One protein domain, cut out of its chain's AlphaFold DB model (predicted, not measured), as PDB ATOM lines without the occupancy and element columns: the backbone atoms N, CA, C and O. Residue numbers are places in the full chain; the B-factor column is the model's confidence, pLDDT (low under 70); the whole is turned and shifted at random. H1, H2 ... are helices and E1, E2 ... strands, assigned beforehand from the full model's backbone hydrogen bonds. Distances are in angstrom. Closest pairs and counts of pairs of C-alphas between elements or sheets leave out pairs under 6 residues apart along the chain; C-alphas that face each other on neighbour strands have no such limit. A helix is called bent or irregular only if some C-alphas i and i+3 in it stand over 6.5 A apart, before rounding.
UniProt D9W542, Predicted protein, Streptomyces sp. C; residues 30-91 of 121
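Overview. This is residues 30 to 91 of the 121 residues of the protein "Predicted protein" of Streptomyces sp. C (UniProt D9W542). Two strand hairpins, E1 with E2 and E4 with E5, form two arms that reach away from the short strand E3 joining them, in a loose, open arrangement in which the strands of one arm are apart from those of the other. At the far end, residues 83 to 91 stick out with the small helix H1, and a lead-in of residues 30 to 41 holds no named element. The printed part has 62 residues, with five named strands and then one named helix, in the order E1, E2, E3, E4, E5, H1; each two-stranded sheet, E1 - E2 and E4 - E5, is antiparallel. The class is mostly strand, and the whole is loose, with a radius of gyration of the C-alphas of 13.6 A and spans of 34 by 33 by 20 A.

Along the chain. After residues 30 to 41, E1 takes residues 42 to 48, 18.5 A long, and begins at C-alpha 42, (-3.647, -9.966, -0.907). E2, residues 51 to 57, is 18.9 A long. E3 is residues 61 to 63, E4 is residues 65 to 69, 12.8 A long, and E5 is residues 75 to 80, 13.9 A long, beginning at C-alpha 75, (-0.877, -10.996, -21.688). H1, residues 84 to 89, ends at C-alpha 89, (-6.706, -35.331, -12.909).

Arrangement. E1 and E2 are a hairpin, antiparallel at 149 degrees between their directions; N 44 and O 55 are 2.8 A apart and N 53 and O 46 2.7 A, within hydrogen-bond range. E2 and E3 have 1 pair of C-alphas within 8 A, those of Val 56 and Ile 62, 7.9 A apart. E3 pairs with no named strand. E3 runs on into E4 across a break of 1 residue, at 40 degrees, and the two meet only through their link. E4 and E5 are a hairpin, antiparallel at 156 degrees; N 66 and O 79 are 2.8 A apart, within hydrogen-bond range. Both E1 and E2 are apart from E4 and from E5. H1 is apart from E1, E2, E3 and E4. In H1, 0 of 2 O i to N i+4 pairs and 1 of 3 O i to N i+3 pairs are within hydrogen-bond range. H1 is neither bent nor irregular, but only just: C-alphas 86 and 89 are 6.5 A apart.

Size, cuts and confidence. The two C-alphas farthest apart, those of Gln 34 and Asp 49, are 37.3 A apart. Residues 83 to 91 stand free; without them the body spans 33 by 26 by 20 A. The links between the named elements are tight, and the printed part has no cut. The mean pLDDT of the printed part is 74.3; residues 81 to 91 are under 70, and H1 has a mean of 42.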
ATOM      1  N   VAL A  30     -18.096 -16.118  -7.741       79.75
ATOM      2  CA  VAL A  30     -18.841 -14.919  -7.329       79.75
ATOM      3  C   VAL A  30     -18.504 -13.737  -8.244       79.75
ATOM      4  O   VAL A  30     -17.326 -13.445  -8.431       79.75
ATOM      5  N   PRO A  31     -19.483 -13.014  -8.817       83.00
ATOM      6  CA  PRO A  31     -19.211 -11.807  -9.598       83.00
ATOM      7  C   PRO A  31     -18.436 -10.747  -8.799       83.00
ATOM      8  O   PRO A  31     -18.836 -10.387  -7.697       83.00
ATOM      9  N   ALA A  32     -17.385 -10.163  -9.379       76.25
ATOM     10  CA  ALA A  32     -16.535  -9.168  -8.716       76.25
ATOM     11  C   ALA A  32     -17.292  -7.914  -8.269       76.25
ATOM     12  O   ALA A  32     -16.910  -7.293  -7.287       76.25
ATOM     13  N   SER A  33     -18.390  -7.560  -8.942       83.25
ATOM     14  CA  SER A  33     -19.258  -6.452  -8.520       83.25
ATOM     15  C   SER A  33     -19.949  -6.694  -7.174       83.25
ATOM     16  O   SER A  33     -20.468  -5.751  -6.581       83.25
ATOM     17  N   GLN A  34     -19.973  -7.941  -6.701       87.19
ATOM     18  CA  GLN A  34     -20.531  -8.349  -5.414       87.19
ATOM     19  C   GLN A  34     -19.451  -8.551  -4.345       87.19
ATOM     20  O   GLN A  34     -19.778  -8.854  -3.200       87.19
ATOM     21  N   VAL A  35     -18.176  -8.383  -4.699       84.25
ATOM     22  CA  VAL A  35     -17.045  -8.568  -3.792       84.25
ATOM     23  C   VAL A  35     -16.536  -7.204  -3.359       84.25
ATOM     24  O   VAL A  35     -16.204  -6.353  -4.186       84.25
ATOM     25  N   ARG A  36     -16.466  -6.983  -2.047       86.06
ATOM     26  CA  ARG A  36     -15.892  -5.748  -1.514       86.06
ATOM     27  C   ARG A  36     -14.362  -5.801  -1.613       86.06
ATOM     28  O   ARG A  36     -13.799  -6.876  -1.404       86.06
ATOM     29  N   PRO A  37     -13.677  -4.674  -1.885       82.12
ATOM     30  CA  PRO A  37     -12.215  -4.622  -1.978       82.12
ATOM     31  C   PRO A  37     -11.481  -5.265  -0.793       82.12
ATOM     32  O   PRO A  37     -10.509  -5.984  -0.990       82.12
ATOM     33  N   GLU A  38     -11.963  -5.044   0.429       83.62
ATOM     34  CA  GLU A  38     -11.378  -5.571   1.665       83.62
ATOM     35  C   GLU A  38     -11.535  -7.087   1.843       83.62
ATOM     36  O   GLU A  38     -10.791  -7.700   2.609       83.62
ATOM     37  N   ASP A  39     -12.483  -7.698   1.134       85.31
ATOM     38  CA  ASP A  39     -12.708  -9.140   1.180       85.31
ATOM     39  C   ASP A  39     -11.818  -9.881   0.171       85.31
ATOM     40  O   ASP A  39     -11.852 -11.107   0.122       85.31
ATOM     41  N   ILE A  40     -11.009  -9.181  -0.629       81.25
ATOM     42  CA  ILE A  40     -10.089  -9.805  -1.582       81.25
ATOM     43  C   ILE A  40      -8.748 -10.069  -0.911       81.25
ATOM     44  O   ILE A  40      -8.140  -9.185  -0.309       81.25
ATOM     45  N   GLY A  41      -8.283 -11.310  -1.031       83.38
ATOM     46  CA  GLY A  41      -6.993 -11.721  -0.508       83.38
ATOM     47  C   GLY A  41      -5.854 -10.975  -1.188       83.38
ATOM     48  O   GLY A  41      -5.831 -10.793  -2.407       83.38
ATOM     49  N   THR A  42      -4.877 -10.560  -0.390       84.19
ATOM     50  CA  THR A  42      -3.647  -9.966  -0.907       84.19
ATOM     51  C   THR A  42      -2.778 -11.071  -1.487       84.19
ATOM     52  O   THR A  42      -2.444 -12.030  -0.788       84.19
ATOM     53  N   LEU A  43      -2.404 -10.925  -2.757       83.25
ATOM     54  CA  LEU A  43      -1.529 -11.854  -3.465       83.25
ATOM     55  C   LEU A  43      -0.079 -11.374  -3.381       83.25
ATOM     56  O   LEU A  43       0.232 -10.248  -3.771       83.25
ATOM     57  N   ALA A  44       0.807 -12.245  -2.918       80.94
ATOM     58  CA  ALA A  44       2.248 -12.057  -2.933       80.94
ATOM     59  C   ALA A  44       2.908 -13.157  -3.765       80.94
ATOM     60  O   ALA A  44       2.373 -14.257  -3.895       80.94
ATOM     61  N   ILE A  45       4.081 -12.864  -4.320       83.12
ATOM     62  CA  ILE A  45       4.910 -13.866  -4.988       83.12
ATOM     63  C   ILE A  45       6.087 -14.168  -4.080       83.12
ATOM     64  O   ILE A  45       6.853 -13.275  -3.719       83.12
ATOM     65  N   GLU A  46       6.238 -15.441  -3.756       81.44
ATOM     66  CA  GLU A  46       7.416 -15.986  -3.104       81.44
ATOM     67  C   GLU A  46       8.169 -16.878  -4.082       81.44
ATOM     68  O   GLU A  46       7.568 -17.526  -4.932       81.44
ATOM     69  N   TYR A  47       9.487 -16.951  -3.946       79.50
ATOM     70  CA  TYR A  47      10.290 -17.916  -4.688       79.50
ATOM     71  C   TYR A  47      10.726 -19.019  -3.734       79.50
ATOM     72  O   TYR A  47      11.437 -18.755  -2.764       79.50
ATOM     73  N   ARG A  48      10.298 -20.251  -4.009       79.94
ATOM     74  CA  ARG A  48      10.665 -21.446  -3.240       79.94
ATOM     75  C   ARG A  48      11.385 -22.400  -4.178       79.94
ATOM     76  O   ARG A  48      10.831 -22.774  -5.206       79.94
ATOM     77  N   ASP A  49      12.649 -22.690  -3.883       82.44
ATOM     78  CA  ASP A  49      13.512 -23.534  -4.723       82.44
ATOM     79  C   ASP A  49      13.575 -23.083  -6.199       82.44
ATOM     80  O   ASP A  49      13.622 -23.887  -7.126       82.44
ATOM     81  N   GLY A  50      13.554 -21.763  -6.428       76.12
ATOM     82  CA  GLY A  50      13.573 -21.164  -7.770       76.12
ATOM     83  C   GLY A  50      12.226 -21.173  -8.503       76.12
ATOM     84  O   GLY A  50      12.135 -20.627  -9.601       76.12
ATOM     85  N   VAL A  51      11.175 -21.726  -7.896       75.31
ATOM     86  CA  VAL A  51       9.817 -21.757  -8.447       75.31
ATOM     87  C   VAL A  51       8.994 -20.600  -7.861       75.31
ATOM     88  O   VAL A  51       8.959 -20.447  -6.637       75.31
ATOM     89  N   PRO A  52       8.330 -19.772  -8.691       74.00
ATOM     90  CA  PRO A  52       7.415 -18.752  -8.197       74.00
ATOM     91  C   PRO A  52       6.148 -19.401  -7.624       74.00
ATOM     92  O   PRO A  52       5.474 -20.188  -8.286       74.00
ATOM     93  N   VAL A  53       5.809 -19.035  -6.394       75.38
ATOM     94  CA  VAL A  53       4.630 -19.478  -5.651       75.38
ATOM     95  C   VAL A  53       3.796 -18.253  -5.309       75.38
ATOM     96  O   VAL A  53       4.299 -17.287  -4.737       75.38
ATOM     97  N   ILE A  54       2.507 -18.294  -5.640       77.94
ATOM     98  CA  ILE A  54       1.562 -17.249  -5.242       77.94
ATOM     99  C   ILE A  54       1.056 -17.580  -3.841       77.94
ATOM    100  O   ILE A  54       0.454 -18.630  -3.623       77.94
ATOM    101  N   VAL A  55       1.300 -16.677  -2.897       82.31
ATOM    102  CA  VAL A  55       0.808 -16.770  -1.524       82.31
ATOM    103  C   VAL A  55      -0.326 -15.775  -1.342       82.31
ATOM    104  O   VAL A  55      -0.219 -14.611  -1.721       82.31
ATOM    105  N   VAL A  56      -1.420 -16.250  -0.761       82.69
ATOM    106  CA  VAL A  56      -2.599 -15.440  -0.453       82.69
ATOM    107  C   VAL A  56      -2.606 -15.144   1.038       82.69
ATOM    108  O   VAL A  56      -2.410 -16.047   1.850       82.69
ATOM    109  N   SER A  57      -2.846 -13.888   1.403       81.25
ATOM    110  CA  SER A  57      -2.986 -13.472   2.798       81.25
ATOM    111  C   SER A  57      -4.210 -12.583   2.996       81.25
ATOM    112  O   SER A  57      -4.479 -11.682   2.199       81.25
ATOM    113  N   GLY A  58      -4.946 -12.847   4.078       79.88
ATOM    114  CA  GLY A  58      -6.217 -12.179   4.352       79.88
ATOM    115  C   GLY A  58      -7.263 -12.408   3.256       79.88
ATOM    116  O   GLY A  58      -7.049 -13.176   2.318       79.88
ATOM    117  N   GLY A  59      -8.390 -11.710   3.389       81.31
ATOM    118  CA  GLY A  59      -9.504 -11.791   2.451       81.31
ATOM    119  C   GLY A  59     -10.243 -13.132   2.472       81.31
ATOM    120  O   GLY A  59      -9.754 -14.162   2.927       81.31
ATOM    121  N   LYS A  60     -11.470 -13.082   1.973       82.50
ATOM    122  CA  LYS A  60     -12.372 -14.215   1.780       82.50
ATOM    123  C   LYS A  60     -12.380 -14.695   0.325       82.50
ATOM    124  O   LYS A  60     -12.750 -15.832   0.058       82.50
ATOM    125  N   PHE A  61     -11.976 -13.837  -0.611       80.19
ATOM    126  CA  PHE A  61     -12.030 -14.129  -2.032       80.19
ATOM    127  C   PHE A  61     -10.678 -14.019  -2.722       80.19
ATOM    128  O   PHE A  61      -9.932 -13.069  -2.498       80.19
ATOM    129  N   ILE A  62     -10.391 -14.958  -3.622       80.56
ATOM    130  CA  ILE A  62      -9.267 -14.859  -4.564       80.56
ATOM    131  C   ILE A  62      -9.776 -14.706  -5.997       80.56
ATOM    132  O   ILE A  62     -10.867 -15.195  -6.309       80.56
ATOM    133  N   PRO A  63      -9.013 -14.061  -6.895       78.75
ATOM    134  CA  PRO A  63      -9.385 -13.989  -8.303       78.75
ATOM    135  C   PRO A  63      -9.439 -15.386  -8.929       78.75
ATOM    136  O   PRO A  63      -8.497 -16.162  -8.791       78.75
ATOM    137  N   ALA A  64     -10.494 -15.685  -9.689       77.44
ATOM    138  CA  ALA A  64     -10.608 -16.960 -10.401       77.44
ATOM    139  C   ALA A  64      -9.568 -17.110 -11.524       77.44
ATOM    140  O   ALA A  64      -9.275 -18.220 -11.951       77.44
ATOM    141  N   GLY A  65      -9.011 -16.004 -12.025       80.06
ATOM    142  CA  GLY A  65      -7.946 -16.036 -13.018       80.06
ATOM    143  C   GLY A  65      -6.937 -14.915 -12.830       80.06
ATOM    144  O   GLY A  65      -7.311 -13.774 -12.564       80.06
ATOM    145  N   ILE A  66      -5.669 -15.256 -13.024       79.62
ATOM    146  CA  ILE A  66      -4.521 -14.360 -12.963       79.62
ATOM    147  C   ILE A  66      -3.886 -14.336 -14.353       79.62
ATOM    148  O   ILE A  66      -3.474 -15.371 -14.876       79.62
ATOM    149  N   SER A  67      -3.830 -13.158 -14.971       80.19
ATOM    150  CA  SER A  67      -3.130 -12.978 -16.245       80.19
ATOM    151  C   SER A  67      -1.628 -12.897 -16.004       80.19
ATOM    152  O   SER A  67      -1.168 -12.104 -15.183       80.19
ATOM    153  N   VAL A  68      -0.863 -13.683 -16.753       79.00
ATOM    154  CA  VAL A  68       0.593 -13.568 -16.837       79.00
ATOM    155  C   VAL A  68       0.902 -12.649 -18.006       79.00
ATOM    156  O   VAL A  68       0.403 -12.868 -19.110       79.00
ATOM    157  N   VAL A  69       1.706 -11.618 -17.767       80.25
ATOM    158  CA  VAL A  69       2.073 -10.613 -18.771       80.25
ATOM    159  C   VAL A  69       3.582 -10.594 -18.996       80.25
ATOM    160  O   VAL A  69       4.349 -10.977 -18.112       80.25
ATOM    161  N   ASN A  70       4.015 -10.148 -20.174       80.56
ATOM    162  CA  ASN A  70       5.420  -9.855 -20.449       80.56
ATOM    163  C   ASN A  70       5.827  -8.469 -19.887       80.56
ATOM    164  O   ASN A  70       5.017  -7.756 -19.292       80.56
ATOM    165  N   GLN A  71       7.085  -8.066 -20.098       80.25
ATOM    166  CA  GLN A  71       7.613  -6.771 -19.628       80.25
ATOM    167  C   GLN A  71       6.918  -5.547 -20.251       80.25
ATOM    168  O   GLN A  71       6.985  -4.455 -19.697       80.25
ATOM    169  N   GLU A  72       6.241  -5.728 -21.382       86.56
ATOM    170  CA  GLU A  72       5.503  -4.686 -22.102       86.56
ATOM    171  C   GLU A  72       4.036  -4.603 -21.637       86.56
ATOM    172  O   GLU A  72       3.279  -3.761 -22.118       86.56
ATOM    173  N   GLY A  73       3.618  -5.473 -20.709       75.81
ATOM    174  CA  GLY A  73       2.243  -5.561 -20.211       75.81
ATOM    175  C   GLY A  73       1.301  -6.382 -21.097       75.81
ATOM    176  O   GLY A  73       0.095  -6.400 -20.851       75.81
ATOM    177  N   VAL A  74       1.816  -7.081 -22.111       82.31
ATOM    178  CA  VAL A  74       1.018  -7.938 -22.999       82.31
ATOM    179  C   VAL A  74       0.757  -9.272 -22.308       82.31
ATOM    180  O   VAL A  74       1.692  -9.925 -21.846       82.31
ATOM    181  N   ALA A  75      -0.507  -9.698 -22.246       80.50
ATOM    182  CA  ALA A  75      -0.877 -10.996 -21.688       80.50
ATOM    183  C   ALA A  75      -0.329 -12.149 -22.545       80.50
ATOM    184  O   ALA A  75      -0.577 -12.205 -23.747       80.50
ATOM    185  N   VAL A  76       0.390 -13.073 -21.907       84.12
ATOM    186  CA  VAL A  76       1.012 -14.251 -22.535       84.12
ATOM    187  C   VAL A  76       0.433 -15.572 -22.028       84.12
ATOM    188  O   VAL A  76       0.508 -16.573 -22.731       84.12
ATOM    189  N   ALA A  77      -0.177 -15.586 -20.837       77.56
ATOM    190  CA  ALA A  77      -0.893 -16.745 -20.308       77.56
ATOM    191  C   ALA A  77      -1.974 -16.327 -19.299       77.56
ATOM    192  O   ALA A  77      -2.027 -15.178 -18.849       77.56
ATOM    193  N   ARG A  78      -2.832 -17.276 -18.913       77.94
ATOM    194  CA  ARG A  78      -3.795 -17.129 -17.819       77.94
ATOM    195  C   ARG A  78      -3.712 -18.350 -16.915       77.94
ATOM    196  O   ARG A  78      -3.864 -19.469 -17.388       77.94
ATOM    197  N   VAL A  79      -3.511 -18.116 -15.626       72.06
ATOM    198  CA  VAL A  79      -3.576 -19.147 -14.590       72.06
ATOM    199  C   VAL A  79      -4.952 -19.071 -13.950       72.06
ATOM    200  O   VAL A  79      -5.372 -17.996 -13.520       72.06
ATOM    201  N   THR A  80      -5.663 -20.190 -13.903       71.00
ATOM    202  CA  THR A  80      -6.986 -20.273 -13.277       71.00
ATOM    203  C   THR A  80      -6.825 -20.855 -11.879       71.00
ATOM    204  O   THR A  80      -6.142 -21.863 -11.711       71.00
ATOM    205  N   ALA A  81      -7.425 -20.217 -10.875       67.38
ATOM    206  CA  ALA A  81      -7.459 -20.776  -9.533       67.38
ATOM    207  C   ALA A  81      -8.406 -21.982  -9.521       67.38
ATOM    208  O   ALA A  81      -9.539 -21.886  -9.996       67.38
ATOM    209  N   ALA A  82      -7.940 -23.101  -8.980       60.19
ATOM    210  CA  ALA A  82      -8.718 -24.322  -8.861       60.19
ATOM    211  C   ALA A  82      -8.455 -24.969  -7.490       60.19
ATOM    212  O   ALA A  82      -7.370 -24.771  -6.930       60.19
ATOM    213  N   PRO A  83      -9.418 -25.722  -6.927       52.97
ATOM    214  CA  PRO A  83      -9.184 -26.513  -5.721       52.97
ATOM    215  C   PRO A  83      -7.963 -27.422  -5.900       52.97
ATOM    216  O   PRO A  83      -7.789 -28.006  -6.968       52.97
ATOM    217  N   ILE A  84      -7.136 -27.598  -4.870       45.91
ATOM    218  CA  ILE A  84      -5.943 -28.467  -4.956       45.91
ATOM    219  C   ILE A  84      -6.330 -29.904  -5.352       45.91
ATOM    220  O   ILE A  84      -5.611 -30.550  -6.110       45.91
ATOM    221  N   ASP A  85      -7.519 -30.357  -4.954       41.19
ATOM    222  CA  ASP A  85      -8.029 -31.690  -5.286       41.19
ATOM    223  C   ASP A  85      -8.459 -31.836  -6.758       41.19
ATOM    224  O   ASP A  85      -8.607 -32.950  -7.249       41.19
ATOM    225  N   SER A  86      -8.603 -30.725  -7.490       41.00
ATOM    226  CA  SER A  86      -8.891 -30.726  -8.934       41.00
ATOM    227  C   SER A  86      -7.636 -30.821  -9.813       41.00
ATOM    228  O   SER A  86      -7.744 -31.035 -11.017       41.00
ATOM    229  N   VAL A  87      -6.440 -30.698  -9.224       42.59
ATOM    230  CA  VAL A  87      -5.155 -30.726  -9.949       42.59
ATOM    231  C   VAL A  87      -4.663 -32.161 -10.201       42.59
ATOM    232  O   VAL A  87      -3.811 -32.384 -11.055       42.59
ATOM    233  N   LEU A  88      -5.220 -33.163  -9.513       40.66
ATOM    234  CA  LEU A  88      -4.766 -34.555  -9.633       40.66
ATOM    235  C   LEU A  88      -5.307 -35.311 -10.861       40.66
ATOM    236  O   LEU A  88      -4.913 -36.458 -11.053       40.66
ATOM    237  N   ASP A  89      -6.142 -34.690 -11.702       40.09
ATOM    238  CA  ASP A  89      -6.706 -35.331 -12.909       40.09
ATOM    239  C   ASP A  89      -6.025 -34.889 -14.224       40.09
ATOM    240  O   ASP A  89      -6.373 -35.348 -15.309       40.09
ATOM    241  N   GLY A  90      -5.020 -34.009 -14.149       33.66
ATOM    242  CA  GLY A  90      -4.321 -33.483 -15.323       33.66
ATOM    243  C   GLY A  90      -2.961 -32.911 -14.957       33.66
ATOM    244  O   GLY A  90      -2.795 -31.698 -14.842       33.66
ATOM    245  N   GLY A  91      -1.997 -33.803 -14.730       35.91
ATOM    246  CA  GLY A  91      -0.588 -33.437 -14.646       35.91
ATOM    247  C   GLY A  91      -0.099 -32.795 -15.947       35.91
ATOM    248  O   GLY A  91      -0.722 -32.946 -16.987       35.91
TER     249      GLY A  91